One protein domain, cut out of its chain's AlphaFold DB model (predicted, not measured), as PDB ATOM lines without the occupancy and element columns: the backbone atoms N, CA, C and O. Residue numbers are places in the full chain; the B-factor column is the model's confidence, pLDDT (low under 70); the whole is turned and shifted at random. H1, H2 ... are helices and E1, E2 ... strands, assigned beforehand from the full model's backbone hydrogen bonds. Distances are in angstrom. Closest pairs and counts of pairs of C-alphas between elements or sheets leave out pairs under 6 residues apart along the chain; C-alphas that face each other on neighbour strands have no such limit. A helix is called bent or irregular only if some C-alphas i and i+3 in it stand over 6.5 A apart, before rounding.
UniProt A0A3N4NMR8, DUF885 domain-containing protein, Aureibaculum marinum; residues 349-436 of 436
ATOM      1  N   PHE A 349     203.258 185.168 229.669       97.12
ATOM      2  CA  PHE A 349     204.185 184.324 230.414       97.12
ATOM      3  C   PHE A 349     205.645 184.737 230.274       97.12
ATOM      4  O   PHE A 349     206.489 184.104 230.895       97.12
ATOM      5  N   TYR A 350     205.973 185.794 229.535       97.69
ATOM      6  CA  TYR A 350     207.362 186.186 229.294       97.69
ATOM      7  C   TYR A 350     207.631 187.619 229.751       97.69
ATOM      8  O   TYR A 350     206.723 188.448 229.863       97.69
ATOM      9  N   PHE A 351     208.884 187.891 230.102       97.62
ATOM     10  CA  PHE A 351     209.360 189.250 230.357       97.62
ATOM     11  C   PHE A 351     209.866 189.885 229.071       97.62
ATOM     12  O   PHE A 351     210.287 189.187 228.146       97.62
ATOM     13  N   ASN A 352     209.857 191.214 229.043       96.19
ATOM     14  CA  ASN A 352     210.316 191.976 227.890       96.19
ATOM     15  C   ASN A 352     211.778 192.394 228.037       96.19
ATOM     16  O   ASN A 352     212.448 192.607 227.027       96.19
ATOM     17  N   THR A 353     212.278 192.488 229.274       97.81
ATOM     18  CA  THR A 353     213.657 192.908 229.549       97.81
ATOM     19  C   THR A 353     214.419 191.913 230.437       97.81
ATOM     20  O   THR A 353     213.822 191.228 231.278       97.81
ATOM     21  N   PRO A 354     215.754 191.814 230.281       96.88
ATOM     22  CA  PRO A 354     216.619 191.073 231.200       96.88
ATOM     23  C   PRO A 354     216.448 191.485 232.668       96.88
ATOM     24  O   PRO A 354     216.468 190.638 233.562       96.88
ATOM     25  N   GLU A 355     216.277 192.781 232.919       97.88
ATOM     26  CA  GLU A 355     216.178 193.380 234.248       97.88
ATOM     27  C   GLU A 355     214.888 192.977 234.964       97.88
ATOM     28  O   GLU A 355     214.925 192.694 236.165       97.88
ATOM     29  N   GLU A 356     213.771 192.894 234.236       97.88
ATOM     30  CA  GLU A 356     212.503 192.377 234.756       97.88
ATOM     31  C   GLU A 356     212.644 190.918 235.198       97.88
ATOM     32  O   GLU A 356     212.276 190.576 236.322       97.88
ATOM     33  N   LEU A 357     213.239 190.069 234.353       97.81
ATOM     34  CA  LEU A 357     213.446 188.653 234.666       97.81
ATOM     35  C   LEU A 357     214.338 188.471 235.901       97.81
ATOM     36  O   LEU A 357     214.022 187.687 236.795       97.81
ATOM     37  N   LEU A 358     215.447 189.212 235.981       98.12
ATOM     38  CA  LEU A 358     216.358 189.146 237.126       98.12
ATOM     39  C   LEU A 358     215.703 189.651 238.413       98.12
ATOM     40  O   LEU A 358     215.917 189.064 239.474       98.12
ATOM     41  N   SER A 359     214.923 190.729 238.332       98.19
ATOM     42  CA  SER A 359     214.185 191.268 239.478       98.19
ATOM     43  C   SER A 359     213.141 190.274 239.974       98.19
ATOM     44  O   SER A 359     213.109 189.987 241.164       98.19
ATOM     45  N   ALA A 360     212.393 189.638 239.071       97.94
ATOM     46  CA  ALA A 360     211.406 188.629 239.440       97.94
ATOM     47  C   ALA A 360     212.027 187.428 240.177       97.94
ATOM     48  O   ALA A 360     211.493 186.997 241.197       97.94
ATOM     49  N   TYR A 361     213.186 186.922 239.736       98.12
ATOM     50  CA  TYR A 361     213.901 185.880 240.486       98.12
ATOM     51  C   TYR A 361     214.336 186.357 241.875       98.12
ATOM     52  O   TYR A 361     214.175 185.633 242.856       98.12
ATOM     53  N   ARG A 362     214.857 187.586 241.987       98.00
ATOM     54  CA  ARG A 362     215.254 188.168 243.282       98.00
ATOM     55  C   ARG A 362     214.063 188.306 244.227       98.00
ATOM     56  O   ARG A 362     214.200 187.991 245.407       98.00
ATOM     57  N   ASP A 363     212.913 188.722 243.711       98.00
ATOM     58  CA  ASP A 363     211.680 188.855 244.482       98.00
ATOM     59  C   ASP A 363     211.195 187.497 244.994       98.00
ATOM     60  O   ASP A 363     210.829 187.379 246.164       98.00
ATOM     61  N   ILE A 364     211.244 186.452 244.157       97.62
ATOM     62  CA  ILE A 364     210.922 185.079 244.576       97.62
ATOM     63  C   ILE A 364     211.868 184.632 245.696       97.62
ATOM     64  O   ILE A 364     211.388 184.197 246.742       97.62
ATOM     65  N   CYS A 365     213.189 184.810 245.551       96.50
ATOM     66  CA  CYS A 365     214.145 184.492 246.620       96.50
ATOM     67  C   CYS A 365     213.784 185.197 247.941       96.50
ATOM     68  O   CYS A 365     213.757 184.572 249.000       96.50
ATOM     69  N   LYS A 366     213.432 186.489 247.888       96.69
ATOM     70  CA  LYS A 366     213.066 187.263 249.086       96.69
ATOM     71  C   LYS A 366     211.741 186.832 249.711       96.69
ATOM     72  O   LYS A 366     211.606 186.918 250.930       96.69
ATOM     73  N   LYS A 367     210.787 186.333 248.921       96.06
ATOM     74  CA  LYS A 367     209.554 185.711 249.434       96.06
ATOM     75  C   LYS A 367     209.826 184.374 250.128       96.06
ATOM     76  O   LYS A 367     209.144 184.055 251.098       96.06
ATOM     77  N   LEU A 368     210.812 183.610 249.653       94.56
ATOM     78  CA  LEU A 368     211.188 182.315 250.229       94.56
ATOM     79  C   LEU A 368     211.971 182.457 251.541       94.56
ATOM     80  O   LEU A 368     211.743 181.673 252.463       94.56
ATOM     81  N   ASP A 369     212.840 183.466 251.661       94.12
ATOM     82  CA  ASP A 369     213.688 183.707 252.842       94.12
ATOM     83  C   ASP A 369     212.956 183.576 254.206       94.12
ATOM     84  O   ASP A 369     213.458 182.847 255.064       94.12
ATOM     85  N   PRO A 370     211.780 184.198 254.452       94.69
ATOM     86  CA  PRO A 370     211.061 184.058 255.726       94.69
ATOM     87  C   PRO A 370     210.340 182.710 255.917       94.69
ATOM     88  O   PRO A 370     209.923 182.390 257.033       94.69
ATOM     89  N   VAL A 371     210.176 181.910 254.857       95.06
ATOM     90  CA  VAL A 371     209.560 180.572 254.912       95.06
ATOM     91  C   VAL A 371     210.595 179.511 255.291       95.06
ATOM     92  O   VAL A 371     210.271 178.562 256.007       95.06
ATOM     93  N   LEU A 372     211.861 179.682 254.890       93.38
ATOM     94  CA  LEU A 372     212.929 178.709 255.159       93.38
ATOM     95  C   LEU A 372     213.082 178.345 256.654       93.38
ATOM     96  O   LEU A 372     213.139 177.147 256.947       93.38
ATOM     97  N   PRO A 373     213.082 179.290 257.622       94.44
ATOM     98  CA  PRO A 373     213.162 178.954 259.046       94.44
ATOM     99  C   PRO A 373     211.973 178.135 259.570       94.44
ATOM    100  O   PRO A 373     212.097 177.476 260.599       94.44
ATOM    101  N   GLN A 374     210.824 178.174 258.887       95.38
ATOM    102  CA  GLN A 374     209.627 177.414 259.269       95.38
ATOM    103  C   GLN A 374     209.742 175.938 258.864       95.38
ATOM    104  O   GLN A 374     209.156 175.072 259.509       95.38
ATOM    105  N   LEU A 375     210.509 175.645 257.807       95.06
ATOM    106  CA  LEU A 375     210.685 174.301 257.249       95.06
ATOM    107  C   LEU A 375     211.989 173.630 257.706       95.06
ATOM    108  O   LEU A 375     212.052 172.404 257.804       95.06
ATOM    109  N   PHE A 376     213.031 174.415 258.000       95.44
ATOM    110  CA  PHE A 376     214.371 173.906 258.288       95.44
ATOM    111  C   PHE A 376     214.902 174.389 259.639       95.44
ATOM    112  O   PHE A 376     215.064 175.580 259.886       95.44
ATOM    113  N   ARG A 377     215.296 173.436 260.495       94.44
ATOM    114  CA  ARG A 377     215.889 173.725 261.814       94.44
ATOM    115  C   ARG A 377     217.284 174.360 261.732       94.44
ATOM    116  O   ARG A 377     217.702 175.038 262.667       94.44
ATOM    117  N   LYS A 378     218.035 174.097 260.658       92.62
ATOM    118  CA  LYS A 378     219.410 174.575 260.466       92.62
ATOM    119  C   LYS A 378     219.528 175.228 259.096       92.62
ATOM    120  O   LYS A 378     219.389 174.546 258.087       92.62
ATOM    121  N   LEU A 379     219.828 176.522 259.086       90.62
ATOM    122  CA  LEU A 379     220.067 177.290 257.867       90.62
ATOM    123  C   LEU A 379     221.574 177.531 257.673       90.62
ATOM    124  O   LEU A 379     222.278 177.796 258.657       90.62
ATOM    125  N   PRO A 380     222.100 177.431 256.437       87.69
ATOM    126  CA  PRO A 380     223.472 177.818 256.132       87.69
ATOM    127  C   PRO A 380     223.724 179.303 256.430       87.69
ATOM    128  O   PRO A 380     222.857 180.143 256.211       87.69
ATOM    129  N   ARG A 381     224.936 179.642 256.893       90.06
ATOM    130  CA  ARG A 381     225.369 181.047 257.061       90.06
ATOM    131  C   ARG A 381     225.819 181.703 255.755       90.06
ATOM    132  O   ARG A 381     225.994 182.916 255.720       90.06
ATOM    133  N   LEU A 382     226.083 180.904 254.721       89.56
ATOM    134  CA  LEU A 382     226.552 181.400 253.435       89.56
ATOM    135  C   LEU A 382     225.414 182.164 252.738       89.56
ATOM    136  O   LEU A 382     224.368 181.560 252.503       89.56
ATOM    137  N   PRO A 383     225.586 183.458 252.413       91.38
ATOM    138  CA  PRO A 383     224.569 184.196 251.679       91.38
ATOM    139  C   PRO A 383     224.489 183.712 250.229       91.38
ATOM    140  O   PRO A 383     225.473 183.219 249.669       91.38
ATOM    141  N   TYR A 384     223.329 183.922 249.611       93.88
ATOM    142  CA  TYR A 384     223.105 183.666 248.194       93.88
ATOM    143  C   TYR A 384     222.484 184.888 247.499       93.88
ATOM    144  O   TYR A 384     221.914 185.769 248.148       93.88
ATOM    145  N   GLY A 385     222.609 184.960 246.174       94.69
ATOM    146  CA  GLY A 385     221.982 186.009 245.369       94.69
ATOM    147  C   GLY A 385     221.747 185.597 243.921       94.69
ATOM    148  O   GLY A 385     222.105 184.495 243.516       94.69
ATOM    149  N   VAL A 386     221.175 186.505 243.126       97.38
ATOM    150  CA  VAL A 386     220.855 186.262 241.709       97.38
ATOM    151  C   VAL A 386     221.722 187.122 240.790       97.38
ATOM    152  O   VAL A 386     221.742 188.356 240.914       97.38
ATOM    153  N   LYS A 387     222.407 186.478 239.839       94.62
ATOM    154  CA  LYS A 387     223.251 187.113 238.815       94.62
ATOM    155  C   LYS A 387     222.803 186.738 237.405       94.62
ATOM    156  O   LYS A 387     222.164 185.716 237.194       94.62
ATOM    157  N   LYS A 388     223.168 187.570 236.431       95.25
ATOM    158  CA  LYS A 388     223.045 187.228 235.013       95.25
ATOM    159  C   LYS A 388     224.140 186.219 234.641       95.25
ATOM    160  O   LYS A 388     225.283 186.396 235.063       95.25
ATOM    161  N   VAL A 389     223.807 185.208 233.835       87.75
ATOM    162  CA  VAL A 389     224.816 184.364 233.163       87.75
ATOM    163  C   VAL A 389     225.789 185.246 232.357       87.75
ATOM    164  O   VAL A 389     225.333 186.146 231.646       87.75
ATOM    165  N   PRO A 390     227.114 185.036 232.449       82.25
ATOM    166  CA  PRO A 390     228.082 185.818 231.685       82.25
ATOM    167  C   PRO A 390     227.840 185.773 230.168       82.25
ATOM    168  O   PRO A 390     227.512 184.729 229.607       82.25
ATOM    169  N   ALA A 391     228.069 186.899 229.484       78.88
ATOM    170  CA  ALA A 391     227.790 187.035 228.050       78.88
ATOM    171  C   ALA A 391     228.558 186.028 227.170       78.88
ATOM    172  O   ALA A 391     228.057 185.607 226.134       78.88
ATOM    173  N   TYR A 392     229.753 185.600 227.593       67.81
ATOM    174  CA  TYR A 392     230.550 184.626 226.843       67.81
ATOM    175  C   TYR A 392     229.935 183.215 226.832       67.81
ATOM    176  O   TYR A 392     230.264 182.425 225.955       67.81
ATOM    177  N   SER A 393     229.055 182.880 227.787       70.75
ATOM    178  CA  SER A 393     228.458 181.543 227.911       70.75
ATOM    179  C   SER A 393     226.935 181.526 227.775       70.75
ATOM    180  O   SER A 393     226.356 180.443 227.692       70.75
ATOM    181  N   GLU A 394     226.261 182.679 227.730       81.25
ATOM    182  CA  GLU A 394     224.793 182.763 227.817       81.25
ATOM    183  C   GLU A 394     224.049 181.989 226.713       81.25
ATOM    184  O   GLU A 394     222.984 181.436 226.975       81.25
ATOM    185  N   LYS A 395     224.621 181.856 225.507       81.81
ATOM    186  CA  LYS A 395     223.996 181.092 224.407       81.81
ATOM    187  C   LYS A 395     224.059 179.576 224.597       81.81
ATOM    188  O   LYS A 395     223.148 178.880 224.165       81.81
ATOM    189  N   ALA A 396     225.137 179.085 225.206       69.56
ATOM    190  CA  ALA A 396     225.383 177.660 225.435       69.56
ATOM    191  C   ALA A 396     224.901 177.190 226.821       69.56
ATOM    192  O   ALA A 396     224.845 175.995 227.090       69.56
ATOM    193  N   SER A 397     224.559 178.128 227.712       76.62
ATOM    194  CA  SER A 397     224.098 177.834 229.070       76.62
ATOM    195  C   SER A 397     222.608 177.477 229.113       76.62
ATOM    196  O   SER A 397     221.809 177.919 228.286       76.62
ATOM    197  N   THR A 398     222.218 176.738 230.150       82.94
ATOM    198  CA  THR A 398     220.827 176.387 230.479       82.94
ATOM    199  C   THR A 398     219.990 177.613 230.893       82.94
ATOM    200  O   THR A 398     220.468 178.752 230.880       82.94
ATOM    201  N   THR A 399     218.717 177.398 231.255       88.69
ATOM    202  CA  THR A 399     217.820 178.429 231.817       88.69
ATOM    203  C   THR A 399     218.435 179.121 233.031       88.69
ATOM    204  O   THR A 399     218.430 180.351 233.115       88.69
ATOM    205  N   ALA A 400     218.993 178.332 233.945       91.44
ATOM    206  CA  ALA A 400     219.730 178.815 235.093       91.44
ATOM    207  C   ALA A 400     220.672 177.734 235.643       91.44
ATOM    208  O   ALA A 400     220.545 176.556 235.297       91.44
ATOM    209  N   TYR A 401     221.600 178.139 236.508       88.06
ATOM    210  CA  TYR A 401     222.437 177.236 237.301       88.06
ATOM    211  C   TYR A 401     222.827 177.880 238.635       88.06
ATOM    212  O   TYR A 401     222.787 179.102 238.779       88.06
ATOM    213  N   TYR A 402     223.226 177.066 239.611       89.44
ATOM    214  CA  TYR A 402     223.675 177.542 240.918       89.44
ATOM    215  C   TYR A 402     225.174 177.308 241.111       89.44
ATOM    216  O   TYR A 402     225.663 176.190 240.961       89.44
ATOM    217  N   ASN A 403     225.894 178.361 241.500       84.06
ATOM    218  CA  ASN A 403     227.259 178.255 241.997       84.06
ATOM    219  C   ASN A 403     227.242 178.279 243.529       84.06
ATOM    220  O   ASN A 403     226.756 179.256 244.104       84.06
ATOM    221  N   PRO A 404     227.821 177.269 244.201       77.94
ATOM    222  CA  PRO A 404     227.661 177.090 245.640       77.94
ATOM    223  C   PRO A 404     228.363 178.130 246.513       77.94
ATOM    224  O   PRO A 404     227.989 178.248 247.673       77.94
ATOM    225  N   GLY A 405     229.332 178.892 245.994       81.62
ATOM    226  CA  GLY A 405     230.142 179.815 246.798       81.62
ATOM    227  C   GLY A 405     231.052 179.093 247.803       81.62
ATOM    228  O   GLY A 405     231.215 177.875 247.762       81.62
ATOM    229  N   SER A 406     231.685 179.846 248.704       77.25
ATOM    230  CA  SER A 406     232.515 179.328 249.795       77.25
ATOM    231  C   SER A 406     232.692 180.366 250.907       77.25
ATOM    232  O   SER A 406     233.191 181.469 250.684       77.25
ATOM    233  N   LEU A 407     232.347 179.981 252.144       77.00
ATOM    234  CA  LEU A 407     232.604 180.807 253.331       77.00
ATOM    235  C   LEU A 407     234.108 181.009 253.572       77.00
ATOM    236  O   LEU A 407     234.500 182.063 254.060       77.00
ATOM    237  N   GLN A 408     234.946 180.025 253.218       73.94
ATOM    238  CA  GLN A 408     236.397 180.068 253.445       73.94
ATOM    239  C   GLN A 408     237.078 181.155 252.604       73.94
ATOM    240  O   GLN A 408     238.043 181.765 253.054       73.94
ATOM    241  N   THR A 409     236.572 181.401 251.395       69.50
ATOM    242  CA  THR A 409     237.120 182.403 250.468       69.50
ATOM    243  C   THR A 409     236.300 183.695 250.425       69.50
ATOM    244  O   THR A 409     236.637 184.601 249.668       69.50
ATOM    245  N   GLY A 410     235.223 183.797 251.215       76.50
ATOM    246  CA  GLY A 410     234.317 184.950 251.213       76.50
ATOM    247  C   GLY A 410     233.437 185.062 249.960       76.50
ATOM    248  O   GLY A 410     232.874 186.124 249.700       76.50
ATOM    249  N   LEU A 411     233.306 183.989 249.174       77.06
ATOM    250  CA  LEU A 411     232.496 183.967 247.955       77.06
ATOM    251  C   LEU A 411     231.054 183.566 248.278       77.06
ATOM    252  O   LEU A 411     230.810 182.448 248.715       77.06
ATOM    253  N   ALA A 412     230.083 184.445 248.034       87.56
ATOM    254  CA  ALA A 412     228.663 184.105 248.161       87.56
ATOM    255  C   ALA A 412     228.225 183.050 247.124       87.56
ATOM    256  O   ALA A 412     228.827 182.928 246.053       87.56
ATOM    257  N   GLY A 413     227.149 182.322 247.431       90.31
ATOM    258  CA  GLY A 413     226.459 181.490 246.447       90.31
ATOM    259  C   GLY A 413     225.700 182.351 245.435       90.31
ATOM    260  O   GLY A 413     225.203 183.429 245.771       90.31
ATOM    261  N   TYR A 414     225.596 181.906 244.187       92.19
ATOM    262  CA  TYR A 414     224.875 182.655 243.158       92.19
ATOM    263  C   TYR A 414     224.024 181.747 242.282       92.19
ATOM    264  O   TYR A 414     224.537 180.840 241.632       92.19
ATOM    265  N   PHE A 415     222.734 182.059 242.218       94.81
ATOM    266  CA  PHE A 415     221.817 181.593 241.190       94.81
ATOM    267  C   PHE A 415     222.009 182.455 239.936       94.81
ATOM    268  O   PHE A 415     221.767 183.666 239.946       94.81
ATOM    269  N   PHE A 416     222.509 181.857 238.865       93.62
ATOM    270  CA  PHE A 416     222.732 182.519 237.591       93.62
ATOM    271  C   PHE A 416     221.529 182.309 236.681       93.62
ATOM    272  O   PHE A 416     221.300 181.197 236.220       93.62
ATOM    273  N   ALA A 417     220.792 183.376 236.388       96.62
ATOM    274  CA  ALA A 417     219.654 183.355 235.477       96.62
ATOM    275  C   ALA A 417     220.076 183.787 234.065       96.62
ATOM    276  O   ALA A 417     220.751 184.809 233.870       96.62
ATOM    277  N   ASN A 418     219.686 183.001 233.061       94.75
ATOM    278  CA  ASN A 418     220.052 183.244 231.673       94.75
ATOM    279  C   ASN A 418     219.043 184.172 230.983       94.75
ATOM    280  O   ASN A 418     217.910 183.777 230.705       94.75
ATOM    281  N   THR A 419     219.486 185.386 230.656       95.88
ATOM    282  CA  THR A 419     218.661 186.441 230.039       95.88
ATOM    283  C   THR A 419     218.763 186.498 228.512       95.88
ATOM    284  O   THR A 419     218.126 187.354 227.905       95.88
ATOM    285  N   TYR A 420     219.535 185.608 227.873       93.50
ATOM    286  CA  TYR A 420     219.814 185.675 226.432       93.50
ATOM    287  C   TYR A 420     218.562 185.519 225.558       93.50
ATOM    288  O   TYR A 420     218.340 186.293 224.631       93.50
ATOM    289  N   ASN A 421     217.727 184.518 225.854       93.62
ATOM    290  CA  ASN A 421     216.512 184.225 225.095       93.62
ATOM    291  C   ASN A 421     215.284 184.287 226.010       93.62
ATOM    292  O   ASN A 421     214.766 183.249 226.425       93.62
ATOM    293  N   LEU A 422     214.817 185.500 226.321       94.94
ATOM    294  CA  LEU A 422     213.689 185.739 227.238       94.94
ATOM    295  C   LEU A 422     212.420 184.965 226.855       94.94
ATOM    296  O   LEU A 422     211.719 184.470 227.730       94.94
ATOM    297  N   LYS A 423     212.170 184.756 225.554       92.62
ATOM    298  CA  LYS A 423     211.029 183.965 225.048       92.62
ATOM    299  C   LYS A 423     211.102 182.470 225.381       92.62
ATOM    300  O   LYS A 423     210.150 181.738 225.160       92.62
ATOM    301  N   SER A 424     212.230 182.006 225.905       91.44
ATOM    302  CA  SER A 424     212.414 180.643 226.411       91.44
ATOM    303  C   SER A 424     212.526 180.590 227.939       91.44
ATOM    304  O   SER A 424     213.032 179.608 228.477       91.44
ATOM    305  N   ARG A 425     212.112 181.660 228.636       94.69
ATOM    306  CA  ARG A 425     212.177 181.806 230.099       94.69
ATOM    307  C   ARG A 425     210.793 182.165 230.655       94.69
ATOM    308  O   ARG A 425     210.535 183.336 230.947       94.69
ATOM    309  N   PRO A 426     209.861 181.204 230.711       96.06
ATOM    310  CA  PRO A 426     208.502 181.489 231.137       96.06
ATOM    311  C   PRO A 426     208.414 181.811 232.636       96.06
ATOM    312  O   PRO A 426     209.134 181.260 233.461       96.06
ATOM    313  N   LYS A 427     207.463 182.667 233.009       97.00
ATOM    314  CA  LYS A 427     207.179 183.070 234.395       97.00
ATOM    315  C   LYS A 427     206.697 181.905 235.257       97.00
ATOM    316  O   LYS A 427     207.023 181.842 236.437       97.00
ATOM    317  N   TRP A 428     205.924 180.988 234.675       93.75
ATOM    318  CA  TRP A 428     205.245 179.919 235.412       93.75
ATOM    319  C   TRP A 428     206.194 178.858 235.993       93.75
ATOM    320  O   TRP A 428     205.809 178.172 236.932       93.75
ATOM    321  N   GLU A 429     207.433 178.731 235.500       94.50
ATOM    322  CA  GLU A 429     208.425 177.802 236.073       94.50
ATOM    323  C   GLU A 429     209.337 178.447 237.121       94.50
ATOM    324  O   GLU A 429     210.066 177.741 237.815       94.50
ATOM    325  N   MET A 430     209.325 179.780 237.253       96.75
ATOM    326  CA  MET A 430     210.344 180.497 238.022       96.75
ATOM    327  C   MET A 430     210.352 180.132 239.501       96.75
ATOM    328  O   MET A 430     211.428 180.000 240.076       96.75
ATOM    329  N   GLU A 431     209.183 179.973 240.123       95.75
ATOM    330  CA  GLU A 431     209.101 179.615 241.542       95.75
ATOM    331  C   GLU A 431     209.678 178.220 241.784       95.75
ATOM    332  O   GLU A 431     210.557 178.060 242.629       95.75
ATOM    333  N   ALA A 432     209.261 177.235 240.983       95.44
ATOM    334  CA  ALA A 432     209.786 175.877 241.060       95.44
ATOM    335  C   ALA A 432     211.302 175.837 240.807       95.44
ATOM    336  O   ALA A 432     212.019 175.185 241.559       95.44
ATOM    337  N   LEU A 433     211.796 176.579 239.809       95.44
ATOM    338  CA  LEU A 433     213.224 176.662 239.488       95.44
ATOM    339  C   LEU A 433     214.044 177.406 240.551       95.44
ATOM    340  O   LEU A 433     215.228 177.141 240.680       95.44
ATOM    341  N   THR A 434     213.448 178.347 241.285       95.00
ATOM    342  CA  THR A 434     214.147 179.061 242.370       95.00
ATOM    343  C   THR A 434     214.244 178.207 243.634       95.00
ATOM    344  O   THR A 434     215.186 178.361 244.407       95.00
ATOM    345  N   ILE A 435     213.244 177.352 243.876       93.81
ATOM    346  CA  ILE A 435     213.221 176.419 245.011       93.81
ATOM    347  C   ILE A 435     214.151 175.222 244.761       93.81
ATOM    348  O   ILE A 435     214.744 174.719 245.716       93.81
ATOM    349  N   HIS A 436     214.217 174.754 243.509       92.31
ATOM    350  CA  HIS A 436     215.154 173.728 243.048       92.31
ATOM    351  C   HIS A 436     216.603 174.203 243.179       92.31
ATOM    352  O   HIS A 436     217.404 173.423 243.745       92.31
TER     353      HIS A 436
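AT A GLANCE: This is residues 349 to 436 of the 436 residues of the protein "DUF885 domain-containing protein" of Aureibaculum marinum (UniProt A0A3N4NMR8). A small sheet of three strands has the long helix H1 along one face, over its edge strand E1, and the other face is bare. The last helix, H3, packs on H1 at a steep tilt and only grazes the sheet, while residues 369 to 380, with the short helix H2 among them, stick out from the body as a loop that leads from H1 to the sheet. The printed part has 88 residues, with three named helices and three named strands in the order H1, H2, E1, E2, E3, H3; the sheet's order is E1, E3, E2, and it is mixed. The class is mixed, helices and strands, though under half of the residues, 42, are in named elements. The whole is compact, with a radius of gyration of the C-alphas of 13.7 A, and spans 38 by 29 by 18 A.

IN THESE COORDINATES: The printed part begins at Phe 349, and its first named element is H1, residues 354 to 368, which runs 21.6 A from C-alpha 354 at (216.619, 191.073, 231.200) to C-alpha 368 at (211.188, 182.315, 250.229). H2 follows with residues 372 to 375 and measures 5.4 A. E1 takes residues 384 to 388 and is 13.7 A long, beginning with C-alpha 384 at (223.105, 183.666, 248.194). E2 is residues 400 to 403, 10.2 A long. E3 is residues 413 to 417, 13.0 A long. H3, residues 427 to 435, is 13.9 A long and ends with C-alpha 435 at (213.221, 176.419, 245.011); it is irregular, with the C-alphas of residues 428 and 431 7.2 A apart.

HOW THE PARTS SIT: In the sheet E3 is the inner strand, and E1 and E2 are the edge strands. E1 and E3 are parallel, at 32 degrees between their directions; N 387 and O 415 are within hydrogen-bond range at 2.9 A, and N 415 and O 385 at 2.8 A. E3 and E2 are antiparallel, at 165 degrees, and form a hairpin; N 403 and O 414 are 2.8 A apart, and N 416 and O 401 also 2.8 A, both within hydrogen-bond range. H1 is on the sheet at a height over the sheet of 9.3 A. It lies over E1 and runs along the strands, at 12 degrees to E1 on the local plane. The closest C-alphas of H1 and E1 are those of Arg 362 and Val 386, 6.1 A apart. H3 only grazes the sheet, with its residues 430 to 434. H1 touches H3 with its residues 361 to 365 alone; the closest C-alphas are those of Ile 364 and Glu 431, 6.5 A apart. The two helices run the same way at a steep tilt of 48 degrees. H3 and E2 are near each other, with 6 pairs of C-alphas within 10 A. H2 is not on the sheet, is apart from H3, and meets H1 only through their link. In H1 every O i to N i+4 pair is within hydrogen-bond range, in H3 3 of 5 are, and H2 is too short for such a pair.

THE WHOLE: The two C-alphas farthest apart are those of Phe 349 and Gln 408, at 39.8 A, and the first and last printed C-alphas are 19.8 A apart. The printed part has no cut and ends at His 436, the chain's last residue. The link from E1 to E2, 11 residues, is long; the link from H1 to H2 is tight, and those from H2 to E1, E2 to E3 and E3 to H3 are short. Residues 369 to 380, of which 372 to 375 belong to H2, stand free. The mean pLDDT of the printed part is 90.9; it is under 70 at Tyr 392, Ala 396 and Thr 409.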